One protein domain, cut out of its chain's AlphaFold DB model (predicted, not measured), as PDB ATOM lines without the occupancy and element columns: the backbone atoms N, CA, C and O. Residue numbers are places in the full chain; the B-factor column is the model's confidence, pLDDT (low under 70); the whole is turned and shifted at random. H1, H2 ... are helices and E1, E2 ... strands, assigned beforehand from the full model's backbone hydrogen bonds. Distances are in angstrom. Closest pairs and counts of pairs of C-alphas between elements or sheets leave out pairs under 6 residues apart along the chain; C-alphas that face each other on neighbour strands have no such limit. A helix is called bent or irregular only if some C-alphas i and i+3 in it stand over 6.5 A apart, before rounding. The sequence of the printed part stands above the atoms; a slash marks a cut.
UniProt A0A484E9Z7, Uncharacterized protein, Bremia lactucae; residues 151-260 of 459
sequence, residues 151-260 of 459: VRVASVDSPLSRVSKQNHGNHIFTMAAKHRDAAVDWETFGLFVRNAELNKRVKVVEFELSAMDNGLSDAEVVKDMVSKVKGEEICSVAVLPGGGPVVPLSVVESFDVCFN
ATOM      1  N   VAL A 151     185.433 259.543 223.216       86.56
ATOM      2  CA  VAL A 151     185.732 258.363 222.415       86.56
ATOM      3  C   VAL A 151     186.984 257.711 222.976       86.56
ATOM      4  O   VAL A 151     187.986 258.389 223.174       86.56
ATOM      5  N   ARG A 152     186.945 256.403 223.219       86.56
ATOM      6  CA  ARG A 152     188.114 255.618 223.606       86.56
ATOM      7  C   ARG A 152     188.395 254.537 222.579       86.56
ATOM      8  O   ARG A 152     187.519 253.733 222.277       86.56
ATOM      9  N   VAL A 153     189.624 254.491 222.096       84.12
ATOM     10  CA  VAL A 153     190.138 253.425 221.245       84.12
ATOM     11  C   VAL A 153     190.931 252.468 222.127       84.12
ATOM     12  O   VAL A 153     191.953 252.844 222.695       84.12
ATOM     13  N   ALA A 154     190.415 251.254 222.297       81.12
ATOM     14  CA  ALA A 154     191.000 250.237 223.164       81.12
ATOM     15  C   ALA A 154     190.682 248.826 222.649       81.12
ATOM     16  O   ALA A 154     189.799 248.647 221.810       81.12
ATOM     17  N   SER A 155     191.373 247.804 223.159       76.81
ATOM     18  CA  SER A 155     191.008 246.408 222.880       76.81
ATOM     19  C   SER A 155     189.582 246.097 223.366       76.81
ATOM     20  O   SER A 155     189.099 246.710 224.319       76.81
ATOM     21  N   VAL A 156     188.910 245.129 222.731       71.12
ATOM     22  CA  VAL A 156     187.529 244.719 223.068       71.12
ATOM     23  C   VAL A 156     187.407 244.328 224.545       71.12
ATOM     24  O   VAL A 156     186.431 244.688 225.201       71.12
ATOM     25  N   ASP A 157     188.445 243.687 225.080       72.31
ATOM     26  CA  ASP A 157     188.517 243.223 226.467       72.31
ATOM     27  C   ASP A 157     189.289 244.171 227.391       72.31
ATOM     28  O   ASP A 157     189.756 243.765 228.452       72.31
ATOM     29  N   SER A 158     189.423 245.446 227.010       76.56
ATOM     30  CA  SER A 158     190.136 246.443 227.809       76.56
ATOM     31  C   SER A 158     189.546 246.555 229.230       76.56
ATOM     32  O   SER A 158     188.369 246.919 229.382       76.56
ATOM     33  N   PRO A 159     190.349 246.305 230.284       76.88
ATOM     34  CA  PRO A 159     189.899 246.423 231.670       76.88
ATOM     35  C   PRO A 159     189.517 247.866 232.012       76.88
ATOM     36  O   PRO A 159     188.480 248.124 232.622       76.88
ATOM     37  N   LEU A 160     190.306 248.821 231.518       82.88
ATOM     38  CA  LEU A 160     190.068 250.250 231.659       82.88
ATOM     39  C   LEU A 160     188.722 250.668 231.056       82.88
ATOM     40  O   LEU A 160     187.993 251.467 231.639       82.88
ATOM     41  N   SER A 161     188.357 250.124 229.895       83.62
ATOM     42  CA  SER A 161     187.067 250.398 229.259       83.62
ATOM     43  C   SER A 161     185.885 249.871 230.070       83.62
ATOM     44  O   SER A 161     184.852 250.537 230.121       83.62
ATOM     45  N   ARG A 162     186.028 248.716 230.734       82.06
ATOM     46  CA  ARG A 162     184.993 248.167 231.626       82.06
ATOM     47  C   ARG A 162     184.800 249.053 232.858       82.06
ATOM     48  O   ARG A 162     183.678 249.492 233.097       82.06
ATOM     49  N   VAL A 163     185.888 249.386 233.560       81.81
ATOM     50  CA  VAL A 163     185.876 250.276 234.741       81.81
ATOM     51  C   VAL A 163     185.271 251.632 234.396       81.81
ATOM     52  O   VAL A 163     184.339 252.104 235.039       81.81
ATOM     53  N   SER A 164     185.732 252.239 233.308       82.62
ATOM     54  CA  SER A 164     185.216 253.522 232.855       82.62
ATOM     55  C   SER A 164     183.730 253.485 232.488       82.62
ATOM     56  O   SER A 164     183.006 254.427 232.804       82.62
ATOM     57  N   LYS A 165     183.240 252.410 231.853       82.44
ATOM     58  CA  LYS A 165     181.801 252.233 231.584       82.44
ATOM     59  C   LYS A 165     180.999 252.022 232.865       82.44
ATOM     60  O   LYS A 165     179.881 252.515 232.955       82.44
ATOM     61  N   GLN A 166     181.552 251.319 233.850       79.38
ATOM     62  CA  GLN A 166     180.915 251.141 235.152       79.38
ATOM     63  C   GLN A 166     180.803 252.471 235.911       79.38
ATOM     64  O   GLN A 166     179.749 252.761 236.472       79.38
ATOM     65  N   ASN A 167     181.854 253.295 235.883       77.38
ATOM     66  CA  ASN A 167     181.917 254.557 236.623       77.38
ATOM     67  C   ASN A 167     181.167 255.704 235.929       77.38
ATOM     68  O   ASN A 167     180.496 256.492 236.590       77.38
ATOM     69  N   HIS A 168     181.273 255.805 234.600       78.88
ATOM     70  CA  HIS A 168     180.787 256.960 233.828       78.88
ATOM     71  C   HIS A 168     179.666 256.608 232.841       78.88
ATOM     72  O   HIS A 168     179.158 257.481 232.135       78.88
ATOM     73  N   GLY A 169     179.254 255.342 232.756       80.06
ATOM     74  CA  GLY A 169     178.160 254.900 231.891       80.06
ATOM     75  C   GLY A 169     178.370 255.258 230.417       80.06
ATOM     76  O   GLY A 169     179.443 255.082 229.842       80.06
ATOM     77  N   ASN A 170     177.322 255.809 229.799       79.94
ATOM     78  CA  ASN A 170     177.282 256.124 228.366       79.94
ATOM     79  C   ASN A 170     178.091 257.375 227.966       79.94
ATOM     80  O   ASN A 170     178.049 257.771 226.800       79.94
ATOM     81  N   HIS A 171     178.800 258.016 228.903       81.62
ATOM     82  CA  HIS A 171     179.714 259.121 228.596       81.62
ATOM     83  C   HIS A 171     180.971 258.655 227.850       81.62
ATOM     84  O   HIS A 171     181.644 259.470 227.222       81.62
ATOM     85  N   ILE A 172     181.290 257.357 227.899       83.44
ATOM     86  CA  ILE A 172     182.500 256.791 227.303       83.44
ATOM     87  C   ILE A 172     182.102 255.783 226.233       83.44
ATOM     88  O   ILE A 172     181.496 254.747 226.510       83.44
ATOM     89  N   PHE A 173     182.453 256.096 224.991       84.44
ATOM     90  CA  PHE A 173     182.243 255.220 223.852       84.44
ATOM     91  C   PHE A 173     183.542 254.495 223.521       84.44
ATOM     92  O   PHE A 173     184.490 255.110 223.041       84.44
ATOM     93  N   THR A 174     183.586 253.188 223.776       83.00
ATOM     94  CA  THR A 174     184.742 252.351 223.437       83.00
ATOM     95  C   THR A 174     184.598 251.802 222.026       83.00
ATOM     96  O   THR A 174     183.590 251.164 221.720       83.00
ATOM     97  N   MET A 175     185.628 251.974 221.205       78.69
ATOM     98  CA  MET A 175     185.775 251.313 219.916       78.69
ATOM     99  C   MET A 175     187.051 250.473 219.877       78.69
ATOM    100  O   MET A 175     188.063 250.835 220.475       78.69
ATOM    101  N   ALA A 176     187.004 249.368 219.136       73.75
ATOM    102  CA  ALA A 176     188.188 248.565 218.868       73.75
ATOM    103  C   ALA A 176     188.970 249.141 217.684       73.75
ATOM    104  O   ALA A 176     188.379 249.418 216.639       73.75
ATOM    105  N   ALA A 177     190.296 249.227 217.804       65.44
ATOM    106  CA  ALA A 177     191.184 249.751 216.757       65.44
ATOM    107  C   ALA A 177     191.029 249.038 215.392       65.44
ATOM    108  O   ALA A 177     191.211 249.638 214.331       65.44
ATOM    109  N   LYS A 178     190.624 247.760 215.406       63.47
ATOM    110  CA  LYS A 178     190.405 246.935 214.202       63.47
ATOM    111  C   LYS A 178     189.096 247.245 213.461       63.47
ATOM    112  O   LYS A 178     188.981 246.910 212.287       63.47
ATOM    113  N   HIS A 179     188.126 247.899 214.101       58.22
ATOM    114  CA  HIS A 179     186.834 248.240 213.499       58.22
ATOM    115  C   HIS A 179     186.812 249.707 213.050       58.22
ATOM    116  O   HIS A 179     186.147 250.551 213.645       58.22
ATOM    117  N   ARG A 180     187.543 249.990 211.961       55.38
ATOM    118  CA  ARG A 180     187.682 251.327 211.346       55.38
ATOM    119  C   ARG A 180     186.366 251.916 210.809       55.38
ATOM    120  O   ARG A 180     186.271 253.131 210.666       55.38
ATOM    121  N   ASP A 181     185.367 251.066 210.568       52.06
ATOM    122  CA  ASP A 181     184.102 251.425 209.907       52.06
ATOM    123  C   ASP A 181     182.905 251.555 210.861       52.06
ATOM    124  O   ASP A 181     181.767 251.712 210.415       52.06
ATOM    125  N   ALA A 182     183.120 251.492 212.180       56.88
ATOM    126  CA  ALA A 182     182.047 251.817 213.111       56.88
ATOM    127  C   ALA A 182     181.651 253.286 212.891       56.88
ATOM    128  O   ALA A 182     182.478 254.183 213.051       56.88
ATOM    129  N   ALA A 183     180.400 253.531 212.491       57.62
ATOM    130  CA  ALA A 183     179.858 254.866 212.255       57.62
ATOM    131  C   ALA A 183     179.811 255.654 213.577       57.62
ATOM    132  O   ALA A 183     178.807 255.670 214.286       57.62
ATOM    133  N   VAL A 184     180.938 256.263 213.944       66.81
ATOM    134  CA  VAL A 184     181.046 257.154 215.095       66.81
ATOM    135  C   VAL A 184     180.343 258.447 214.715       66.81
ATOM    136  O   VAL A 184     180.775 259.166 213.814       66.81
ATOM    137  N   ASP A 185     179.247 258.736 215.405       70.88
ATOM    138  CA  ASP A 185     178.516 259.990 215.259       70.88
ATOM    139  C   ASP A 185     179.279 261.138 215.934       70.88
ATOM    140  O   ASP A 185     178.964 261.565 217.050       70.88
ATOM    141  N   TRP A 186     180.327 261.614 215.255       72.56
ATOM    142  CA  TRP A 186     181.211 262.690 215.702       72.56
ATOM    143  C   TRP A 186     180.475 263.988 216.042       72.56
ATOM    144  O   TRP A 186     181.034 264.815 216.758       72.56
ATOM    145  N   GLU A 187     179.241 264.184 215.580       70.00
ATOM    146  CA  GLU A 187     178.435 265.358 215.920       70.00
ATOM    147  C   GLU A 187     177.925 265.306 217.364       70.00
ATOM    148  O   GLU A 187     177.666 266.350 217.965       70.00
ATOM    149  N   THR A 188     177.859 264.124 217.986       71.56
ATOM    150  CA  THR A 188     177.459 263.966 219.397       71.56
ATOM    151  C   THR A 188     178.635 263.851 220.370       71.56
ATOM    152  O   THR A 188     178.423 263.957 221.577       71.56
ATOM    153  N   PHE A 189     179.879 263.748 219.887       76.12
ATOM    154  CA  PHE A 189     181.082 263.644 220.729       76.12
ATOM    155  C   PHE A 189     181.756 264.985 221.029       76.12
ATOM    156  O   PHE A 189     181.836 265.869 220.180       76.12
ATOM    157  N   GLY A 190     182.266 265.134 222.250       76.19
ATOM    158  CA  GLY A 190     183.027 266.300 222.696       76.19
ATOM    159  C   GLY A 190     182.746 266.697 224.142       76.19
ATOM    160  O   GLY A 190     181.701 266.371 224.707       76.19
ATOM    161  N   LEU A 191     183.707 267.412 224.719       78.00
ATOM    162  CA  LEU A 191     183.622 268.076 226.012       78.00
ATOM    163  C   LEU A 191     183.380 269.571 225.807       78.00
ATOM    164  O   LEU A 191     183.920 270.171 224.869       78.00
ATOM    165  N   PHE A 192     182.606 270.179 226.703       76.81
ATOM    166  CA  PHE A 192     182.430 271.624 226.706       76.81
ATOM    167  C   PHE A 192     183.543 272.284 227.513       76.81
ATOM    168  O   PHE A 192     183.748 272.010 228.697       76.81
ATOM    169  N   VAL A 193     184.256 273.190 226.857       77.56
ATOM    170  CA  VAL A 193     185.323 273.975 227.455       77.56
ATOM    171  C   VAL A 193     184.758 275.301 227.927       77.56
ATOM    172  O   VAL A 193     184.285 276.115 227.131       77.56
ATOM    173  N   ARG A 194     184.829 275.523 229.240       65.75
ATOM    174  CA  ARG A 194     184.500 276.797 229.875       65.75
ATOM    175  C   ARG A 194     185.712 277.707 229.750       65.75
ATOM    176  O   ARG A 194     186.599 277.677 230.599       65.75
ATOM    177  N   ASN A 195     185.755 278.496 228.684       63.62
ATOM    178  CA  ASN A 195     186.692 279.607 228.582       63.62
ATOM    179  C   ASN A 195     185.948 280.927 228.824       63.62
ATOM    180  O   ASN A 195     184.769 281.041 228.495       63.62
ATOM    181  N   ALA A 196     186.631 281.919 229.396       51.28
ATOM    182  CA  ALA A 196     186.057 283.216 229.762       51.28
ATOM    183  C   ALA A 196     185.492 284.003 228.561       51.28
ATOM    184  O   ALA A 196     184.685 284.905 228.759       51.28
ATOM    185  N   GLU A 197     185.890 283.652 227.333       54.53
ATOM    186  CA  GLU A 197     185.560 284.414 226.123       54.53
ATOM    187  C   GLU A 197     184.641 283.676 225.133       54.53
ATOM    188  O   GLU A 197     183.951 284.341 224.371       54.53
ATOM    189  N   LEU A 198     184.562 282.335 225.149       57.03
ATOM    190  CA  LEU A 198     183.622 281.547 224.329       57.03
ATOM    191  C   LEU A 198     183.503 280.105 224.847       57.03
ATOM    192  O   LEU A 198     184.509 279.450 225.132       57.03
ATOM    193  N   ASN A 199     182.274 279.581 224.884       66.44
ATOM    194  CA  ASN A 199     182.028 278.150 225.061       66.44
ATOM    195  C   ASN A 199     182.482 277.418 223.794       66.44
ATOM    196  O   ASN A 199     181.827 277.505 222.755       66.44
ATOM    197  N   LYS A 200     183.607 276.706 223.880       78.62
ATOM    198  CA  LYS A 200     184.152 275.920 222.770       78.62
ATOM    199  C   LYS A 200     183.940 274.435 223.025       78.62
ATOM    200  O   LYS A 200     184.045 273.970 224.157       78.62
ATOM    201  N   ARG A 201     183.649 273.681 221.969       76.94
ATOM    202  CA  ARG A 201     183.587 272.220 222.022       76.94
ATOM    203  C   ARG A 201     184.943 271.648 221.627       76.94
ATOM    204  O   ARG A 201     185.468 272.008 220.576       76.94
ATOM    205  N   VAL A 202     185.487 270.770 222.463       84.06
ATOM    206  CA  VAL A 202     186.737 270.050 222.184       84.06
ATOM    207  C   VAL A 202     186.443 268.563 222.122       84.06
ATOM    208  O   VAL A 202     185.869 267.990 223.049       84.06
ATOM    209  N   LYS A 203     186.826 267.918 221.024       86.06
ATOM    210  CA  LYS A 203     186.691 266.468 220.872       86.06
ATOM    211  C   LYS A 203     187.840 265.784 221.588       86.06
ATOM    212  O   LYS A 203     188.995 266.047 221.281       86.06
ATOM    213  N   VAL A 204     187.520 264.915 222.541       87.06
ATOM    214  CA  VAL A 204     188.528 264.154 223.285       87.06
ATOM    215  C   VAL A 204     188.515 262.715 222.813       87.06
ATOM    216  O   VAL A 204     187.458 262.073 222.807       87.06
ATOM    217  N   VAL A 205     189.691 262.233 222.420       86.25
ATOM    218  CA  VAL A 205     189.895 260.848 222.007       86.25
ATOM    219  C   VAL A 205     191.000 260.234 222.855       86.25
ATOM    220  O   VAL A 205     192.123 260.732 222.889       86.25
ATOM    221  N   GLU A 206     190.659 259.169 223.566       89.12
ATOM    222  CA  GLU A 206     191.546 258.443 224.469       89.12
ATOM    223  C   GLU A 206     192.046 257.164 223.801       89.12
ATOM    224  O   GLU A 206     191.256 256.421 223.226       89.12
ATOM    225  N   PHE A 207     193.338 256.882 223.907       85.00
ATOM    226  CA  PHE A 207     193.986 255.733 223.283       85.00
ATOM    227  C   PHE A 207     194.620 254.856 224.337       85.00
ATOM    228  O   PHE A 207     195.466 255.316 225.093       85.00
ATOM    229  N   GLU A 208     194.243 253.587 224.366       84.56
ATOM    230  CA  GLU A 208     194.942 252.581 225.152       84.56
ATOM    231  C   GLU A 208     195.954 251.875 224.257       84.56
ATOM    232  O   GLU A 208     195.586 251.056 223.415       84.56
ATOM    233  N   LEU A 209     197.231 252.228 224.411       78.81
ATOM    234  CA  LEU A 209     198.298 251.619 223.628       78.81
ATOM    235  C   LEU A 209     198.614 250.234 224.195       78.81
ATOM    236  O   LEU A 209     198.960 250.099 225.370       78.81
ATOM    237  N   SER A 210     198.527 249.204 223.355       71.00
ATOM    238  CA  SER A 210     198.940 247.855 223.731       71.00
ATOM    239  C   SER A 210     200.442 247.669 223.473       71.00
ATOM    240  O   SER A 210     201.011 248.226 222.537       71.00
ATOM    241  N   ALA A 211     201.101 246.861 224.306       59.00
ATOM    242  CA  ALA A 211     202.511 246.495 224.140       59.00
ATOM    243  C   ALA A 211     202.777 245.614 222.898       59.00
ATOM    244  O   ALA A 211     203.932 245.391 222.536       59.00
ATOM    245  N   MET A 212     201.713 245.074 222.290       51.94
ATOM    246  CA  MET A 212     201.753 244.037 221.253       51.94
ATOM    247  C   MET A 212     201.312 244.540 219.874       51.94
ATOM    248  O   MET A 212     201.650 243.904 218.877       51.94
ATOM    249  N   ASP A 213     200.568 245.645 219.795       54.56
ATOM    250  CA  ASP A 213     200.070 246.186 218.533       54.56
ATOM    251  C   ASP A 213     200.937 247.345 218.036       54.56
ATOM    252  O   ASP A 213     201.568 248.083 218.795       54.56
ATOM    253  N   ASN A 214     200.952 247.513 216.714       55.72
ATOM    254  CA  ASN A 214     201.603 248.625 216.041       55.72
ATOM    255  C   ASN A 214     200.912 249.938 216.446       55.72
ATOM    256  O   ASN A 214     200.066 250.432 215.713       55.72
ATOM    257  N   GLY A 215     201.288 250.550 217.573       54.91
ATOM    258  CA  GLY A 215     200.718 251.830 218.029       54.91
ATOM    259  C   GLY A 215     200.773 252.954 216.978       54.91
ATOM    260  O   GLY A 215     200.019 253.918 217.063       54.91
ATOM    261  N   LEU A 216     201.610 252.802 215.943       56.84
ATOM    262  CA  LEU A 216     201.621 253.631 214.735       56.84
ATOM    263  C   LEU A 216     200.351 253.502 213.876       56.84
ATOM    264  O   LEU A 216     199.851 254.521 213.411       56.84
ATOM    265  N   SER A 217     199.809 252.295 213.668       62.53
ATOM    266  CA  SER A 217     198.580 252.123 212.879       62.53
ATOM    267  C   SER A 217     197.373 252.731 213.579       62.53
ATOM    268  O   SER A 217     196.468 253.229 212.917       62.53
ATOM    269  N   ASP A 218     197.378 252.723 214.909       61.47
ATOM    270  CA  ASP A 218     196.311 253.312 215.714       61.47
ATOM    271  C   ASP A 218     196.445 254.840 215.742       61.47
ATOM    272  O   ASP A 218     195.442 255.532 215.588       61.47
ATOM    273  N   ALA A 219     197.680 255.361 215.809       58.62
ATOM    274  CA  ALA A 219     198.007 256.783 215.648       58.62
ATOM    275  C   ALA A 219     197.583 257.344 214.270       58.62
ATOM    276  O   ALA A 219     197.042 258.448 214.171       58.62
ATOM    277  N   GLU A 220     197.795 256.584 213.193       65.38
ATOM    278  CA  GLU A 220     197.335 256.936 211.843       65.38
ATOM    279  C   GLU A 220     195.807 256.937 211.739       65.38
ATOM    280  O   GLU A 220     195.236 257.857 211.154       65.38
ATOM    281  N   VAL A 221     195.130 255.983 212.388       66.31
ATOM    282  CA  VAL A 221     193.663 255.975 212.499       66.31
ATOM    283  C   VAL A 221     193.159 257.240 213.202       66.31
ATOM    284  O   VAL A 221     192.145 257.793 212.781       66.31
ATOM    285  N   VAL A 222     193.883 257.766 214.200       57.78
ATOM    286  CA  VAL A 222     193.561 259.065 214.823       57.78
ATOM    287  C   VAL A 222     193.656 260.178 213.803       57.78
ATOM    288  O   VAL A 222     192.696 260.918 213.638       57.78
ATOM    289  N   LYS A 223     194.775 260.288 213.082       61.16
ATOM    290  CA  LYS A 223     194.971 261.344 212.077       61.16
ATOM    291  C   LYS A 223     193.894 261.301 210.990       61.16
ATOM    292  O   LYS A 223     193.376 262.350 210.600       61.16
ATOM    293  N   ASP A 224     193.487 260.109 210.568       67.31
ATOM    294  CA  ASP A 224     192.410 259.913 209.595       67.31
ATOM    295  C   ASP A 224     191.016 260.226 210.163       67.31
ATOM    296  O   ASP A 224     190.174 260.791 209.464       67.31
ATOM    297  N   MET A 225     190.744 259.904 211.430       64.44
ATOM    298  CA  MET A 225     189.480 260.254 212.094       64.44
ATOM    299  C   MET A 225     189.379 261.759 212.381       64.44
ATOM    300  O   MET A 225     188.321 262.360 212.195       64.44
ATOM    301  N   VAL A 226     190.493 262.377 212.774       56.69
ATOM    302  CA  VAL A 226     190.639 263.806 213.085       56.69
ATOM    303  C   VAL A 226     190.527 264.656 211.823       56.69
ATOM    304  O   VAL A 226     189.805 265.649 211.816       56.69
ATOM    305  N   SER A 227     191.171 264.251 210.724       60.94
ATOM    306  CA  SER A 227     191.145 264.995 209.454       60.94
ATOM    307  C   SER A 227     189.759 265.060 208.796       60.94
ATOM    308  O   SER A 227     189.485 265.986 208.027       60.94
ATOM    309  N   LYS A 228     188.858 264.124 209.124       63.56
ATOM    310  CA  LYS A 228     187.463 264.125 208.652       63.56
ATOM    311  C   LYS A 228     186.589 265.168 209.356       63.56
ATOM    312  O   LYS A 228     185.583 265.590 208.790       63.56
ATOM    313  N   VAL A 229     186.974 265.626 210.547       61.88
ATOM    314  CA  VAL A 229     186.239 266.635 211.318       61.88
ATOM    315  C   VAL A 229     186.854 268.013 211.060       61.88
ATOM    316  O   VAL A 229     187.740 268.475 211.774       61.88
ATOM    317  N   LYS A 230     186.404 268.691 210.003       56.66
ATOM    318  CA  LYS A 230     186.904 270.034 209.673       56.66
ATOM    319  C   LYS A 230     186.429 271.074 210.696       56.66
ATOM    320  O   LYS A 230     185.231 271.233 210.891       56.66
ATOM    321  N   GLY A 231     187.365 271.842 211.259       60.22
ATOM    322  CA  GLY A 231     187.083 273.092 211.982       60.22
ATOM    323  C   GLY A 231     186.918 272.998 213.505       60.22
ATOM    324  O   GLY A 231     186.700 274.031 214.135       60.22
ATOM    325  N   GLU A 232     187.056 271.815 214.111       68.81
ATOM    326  CA  GLU A 232     186.959 271.633 215.569       68.81
ATOM    327  C   GLU A 232     188.316 271.277 216.198       68.81
ATOM    328  O   GLU A 232     189.152 270.628 215.575       68.81
ATOM    329  N   GLU A 233     188.543 271.710 217.444       77.25
ATOM    330  CA  GLU A 233     189.746 271.337 218.199       77.25
ATOM    331  C   GLU A 233     189.616 269.914 218.735       77.25
ATOM    332  O   GLU A 233     188.610 269.551 219.355       77.25
ATOM    333  N   ILE A 234     190.661 269.122 218.518       81.31
ATOM    334  CA  ILE A 234     190.750 267.743 218.984       81.31
ATOM    335  C   ILE A 234     191.896 267.653 219.987       81.31
ATOM    336  O   ILE A 234     192.954 268.230 219.767       81.31
ATOM    337  N   CYS A 235     191.651 266.956 221.094       86.12
ATOM    338  CA  CYS A 235     192.647 266.618 222.099       86.12
ATOM    339  C   CYS A 235     192.762 265.095 222.180       86.12
ATOM    340  O   CYS A 235     191.826 264.395 222.578       86.12
ATOM    341  N   SER A 236     193.924 264.590 221.800       87.00
ATOM    342  CA  SER A 236     194.283 263.181 221.809       87.00
ATOM    343  C   SER A 236     195.058 262.834 223.084       87.00
ATOM    344  O   SER A 236     196.034 263.489 223.444       87.00
ATOM    345  N   VAL A 237     194.598 261.816 223.811       89.06
ATOM    346  CA  VAL A 237     195.184 261.397 225.091       89.06
ATOM    347  C   VAL A 237     195.621 259.942 224.990       89.06
ATOM    348  O   VAL A 237     194.776 259.064 224.843       89.06
ATOM    349  N   ALA A 238     196.916 259.666 225.097       87.44
ATOM    350  CA  ALA A 238     197.461 258.314 225.093       87.44
ATOM    351  C   ALA A 238     197.729 257.795 226.512       87.44
ATOM    352  O   ALA A 238     198.458 258.403 227.302       87.44
ATOM    353  N   VAL A 239     197.168 256.625 226.799       87.81
ATOM    354  CA  VAL A 239     197.490 255.769 227.937       87.81
ATOM    355  C   VAL A 239     198.616 254.839 227.495       87.81
ATOM    356  O   VAL A 239     198.432 253.995 226.616       87.81
ATOM    357  N   LEU A 240     199.800 255.024 228.076       83.31
ATOM    358  CA  LEU A 240     200.965 254.187 227.800       83.31
ATOM    359  C   LEU A 240     200.808 252.815 228.479       83.31
ATOM    360  O   LEU A 240     200.234 252.744 229.571       83.31
ATOM    361  N   PRO A 241     201.339 251.735 227.881       76.69
ATOM    362  CA  PRO A 241     201.284 250.415 228.492       76.69
ATOM    363  C   PRO A 241     202.079 250.395 229.806       76.69
ATOM    364  O   PRO A 241     203.137 251.021 229.920       76.69
ATOM    365  N   GLY A 242     201.570 249.662 230.801       67.81
ATOM    366  CA  GLY A 242     202.223 249.513 232.108       67.81
ATOM    367  C   GLY A 242     203.512 248.677 232.069       67.81
ATOM    368  O   GLY A 242     204.391 248.884 232.900       67.81
ATOM    369  N   GLY A 243     203.649 247.794 231.076       66.75
ATOM    370  CA  GLY A 243     204.816 246.936 230.849       66.75
ATOM    371  C   GLY A 243     205.006 246.618 229.359       66.75
ATOM    372  O   GLY A 243     204.154 246.959 228.536       66.75
ATOM    373  N   GLY A 244     206.120 245.973 229.000       66.81
ATOM    374  CA  GLY A 244     206.475 245.664 227.611       66.81
ATOM    375  C   GLY A 244     207.485 246.642 226.985       66.81
ATOM    376  O   GLY A 244     208.087 247.457 227.689       66.81
ATOM    377  N   PRO A 245     207.743 246.546 225.664       64.50
ATOM    378  CA  PRO A 245     208.753 247.363 224.999       64.50
ATOM    379  C   PRO A 245     208.435 248.860 225.093       64.50
ATOM    380  O   PRO A 245     207.280 249.281 225.023       64.50
ATOM    381  N   VAL A 246     209.483 249.678 225.220       68.19
ATOM    382  CA  VAL A 246     209.352 251.139 225.286       68.19
ATOM    383  C   VAL A 246     208.699 251.653 224.003       68.19
ATOM    384  O   VAL A 246     209.217 251.440 222.907       68.19
ATOM    385  N   VAL A 247     207.581 252.370 224.146       72.31
ATOM    386  CA  VAL A 247     206.875 252.980 223.011       72.31
ATOM    387  C   VAL A 247     207.800 253.999 222.318       72.31
ATOM    388  O   VAL A 247     208.317 254.899 222.996       72.31
ATOM    389  N   PRO A 248     208.013 253.897 220.988       73.62
ATOM    390  CA  PRO A 248     208.876 254.812 220.249       73.62
ATOM    391  C   PRO A 248     208.460 256.272 220.425       73.62
ATOM    392  O   PRO A 248     207.273 256.597 220.420       73.62
ATOM    393  N   LEU A 249     209.443 257.172 220.522       74.94
ATOM    394  CA  LEU A 249     209.190 258.603 220.704       74.94
ATOM    395  C   LEU A 249     208.298 259.184 219.596       74.94
ATOM    396  O   LEU A 249     207.394 259.946 219.910       74.94
ATOM    397  N   SER A 250     208.475 258.730 218.354       73.81
ATOM    398  CA  SER A 250     207.664 259.135 217.200       73.81
ATOM    399  C   SER A 250     206.167 258.845 217.354       73.81
ATOM    400  O   SER A 250     205.343 259.597 216.840       73.81
ATOM    401  N   VAL A 251     205.802 257.770 218.060       73.69
ATOM    402  CA  VAL A 251     204.401 257.436 218.359       73.69
ATOM    403  C   VAL A 251     203.889 258.337 219.467       73.69
ATOM    404  O   VAL A 251     202.799 258.882 219.368       73.69
ATOM    405  N   VAL A 252     204.672 258.535 220.523       76.69
ATOM    406  CA  VAL A 252     204.201 259.319 221.666       76.69
ATOM    407  C   VAL A 252     204.085 260.811 221.333       76.69
ATOM    408  O   VAL A 252     203.155 261.460 221.786       76.69
ATOM    409  N   GLU A 253     204.966 261.346 220.486       80.44
ATOM    410  CA  GLU A 253     204.883 262.719 219.958       80.44
ATOM    411  C   GLU A 253     203.693 262.941 219.012       80.44
ATOM    412  O   GLU A 253     203.405 264.075 218.641       80.44
ATOM    413  N   SER A 254     202.990 261.875 218.611       80.19
ATOM    414  CA  SER A 254     201.784 261.993 217.789       80.19
ATOM    415  C   SER A 254     200.513 262.308 218.586       80.19
ATOM    416  O   SER A 254     199.486 262.585 217.968       80.19
ATOM    417  N   PHE A 255     200.584 262.289 219.922       84.31
ATOM    418  CA  PHE A 255     199.467 262.575 220.819       84.31
ATOM    419  C   PHE A 255     199.685 263.880 221.592       84.31
ATOM    420  O   PHE A 255     200.813 264.228 221.940       84.31
ATOM    421  N   ASP A 256     198.592 264.568 221.919       87.69
ATOM    422  CA  ASP A 256     198.622 265.849 222.633       87.69
ATOM    423  C   ASP A 256     199.005 265.680 224.110       87.69
ATOM    424  O   ASP A 256     199.718 266.500 224.687       87.69
ATOM    425  N   VAL A 257     198.508 264.612 224.739       89.31
ATOM    426  CA  VAL A 257     198.785 264.271 226.136       89.31
ATOM    427  C   VAL A 257     199.098 262.786 226.232       89.31
ATOM    428  O   VAL A 257     198.410 261.954 225.649       89.31
ATOM    429  N   CYS A 258     200.127 262.426 226.986       88.88
ATOM    430  CA  CYS A 258     200.533 261.052 227.243       88.88
ATOM    431  C   CYS A 258     200.792 260.852 228.729       88.88
ATOM    432  O   CYS A 258     201.530 261.623 229.353       88.88
ATOM    433  N   PHE A 259     200.258 259.768 229.280       88.62
ATOM    434  CA  PHE A 259     200.547 259.380 230.651       88.62
ATOM    435  C   PHE A 259     200.735 257.872 230.779       88.62
ATOM    436  O   PHE A 259     200.175 257.080 230.026       88.62
ATOM    437  N   ASN A 260     201.548 257.486 231.752       86.38
ATOM    438  CA  ASN A 260     201.783 256.117 232.144       86.38
ATOM    439  C   ASN A 260     201.051 255.856 233.466       86.38
ATOM    440  O   ASN A 260     201.443 256.435 234.486       86.38
TER     441      ASN A 260
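AT A GLANCE: This is residues 151 to 260 of the 459 residues of an uncharacterized protein of Bremia lactucae (UniProt A0A484E9Z7). A strongly twisted, mostly parallel sheet forms the core, with the long strand E4 and its neighbour E5 in the middle, H1 on one face near E1 and E2, and H2 on the opposite face along E4 and E5. At one end the hairpin of E3 and E4 reaches out, and its tip, residues 194 to 199, sticks out from the body; the short helix H3 only grazes the sheet. The printed part has 110 residues with three named helices and six named strands, in the order E1, H1, E2, E3, E4, H2, E5, H3, E6, and its class is mixed, helices and strands. The sheet is branched at E4, with E3 antiparallel to E4 and the other neighbour pairs parallel. The whole is compact, with a radius of gyration of the C-alphas of 14.2 A and spans of 44 by 32 by 28 A.

HOW THE PARTS SIT: E4, residues 199 to 208, has E1, residues 151 to 153, and E3, residues 191 to 194, on one side, and E5, residues 233 to 239, on the other side. Its pairing is staggered: residues 199 to 202 pair with E3, 202 to 208 with E5 and 205 to 207 with E1. Within hydrogen-bond range are N 205 and O 235 at 3.0 A, N 206 and O 151 at 2.8 A, and, in the hairpin of E3 and E4, N 193 and O 200 at 2.8 A. The edge strand E2, residues 172 to 175, is parallel to E1, with N 152 and O 173 2.8 A apart. The edge strand E6, residues 257 to 259, is parallel to E5, with N 259 and O 238 3.0 A apart. H2, residues 215 to 227, has a height over the sheet of 9.9 A; it is over E4 and only just over E5, with 3 of its C-alphas, and runs along the strands, at 17 degrees to E4 on the local plane. H1, residues 159 to 171, is on the opposite face at a height over the sheet of 7.6 A, and its closest C-alphas with E2 are those of Lys 165 and Ile 172, 6.3 A apart. H1 is irregular, with C-alphas 167 and 170 9.6 A apart. H3, residues 249 to 252, only just touches residues 215 to 219 of H2, with 3 pairs of C-alphas within 8 A, the closest being Leu 216 and Val 251 at 5.9 A. Every O i to N i+4 pair is within hydrogen-bond range in H2 and 7 of 9 are in H1, while H3 is too short for such a pair. Three strand-helix-strand units, each two parallel neighbour strands with a helix between them along the chain, are E1, H1, E2; E4, H2, E5; and E5, H3, E6, and the crossover of each is right-handed.

IN THESE COORDINATES: E4 is 28.6 A long from C-alpha 199 at (182.028, 278.150, 225.061) to C-alpha 208 at (194.942, 252.581, 225.152). E5 measures 19.9 A, H2 18.4 A and H1 16.6 A. E1 begins at C-alpha 151 at (185.732, 258.363, 222.415), and E6 ends at C-alpha 259 at (200.547, 259.380, 230.651).

THE WHOLE: The two C-alphas farthest apart, those of Glu 197 and Gly 244, are 44.1 A apart. The printed part has no cut, and the long link is E2 to E3, residues 176 to 190. The mean pLDDT of the printed part is 73.2, and it is under 70 in residues 177 to 184, 194 to 199, 211 to 232 and 242 to 246.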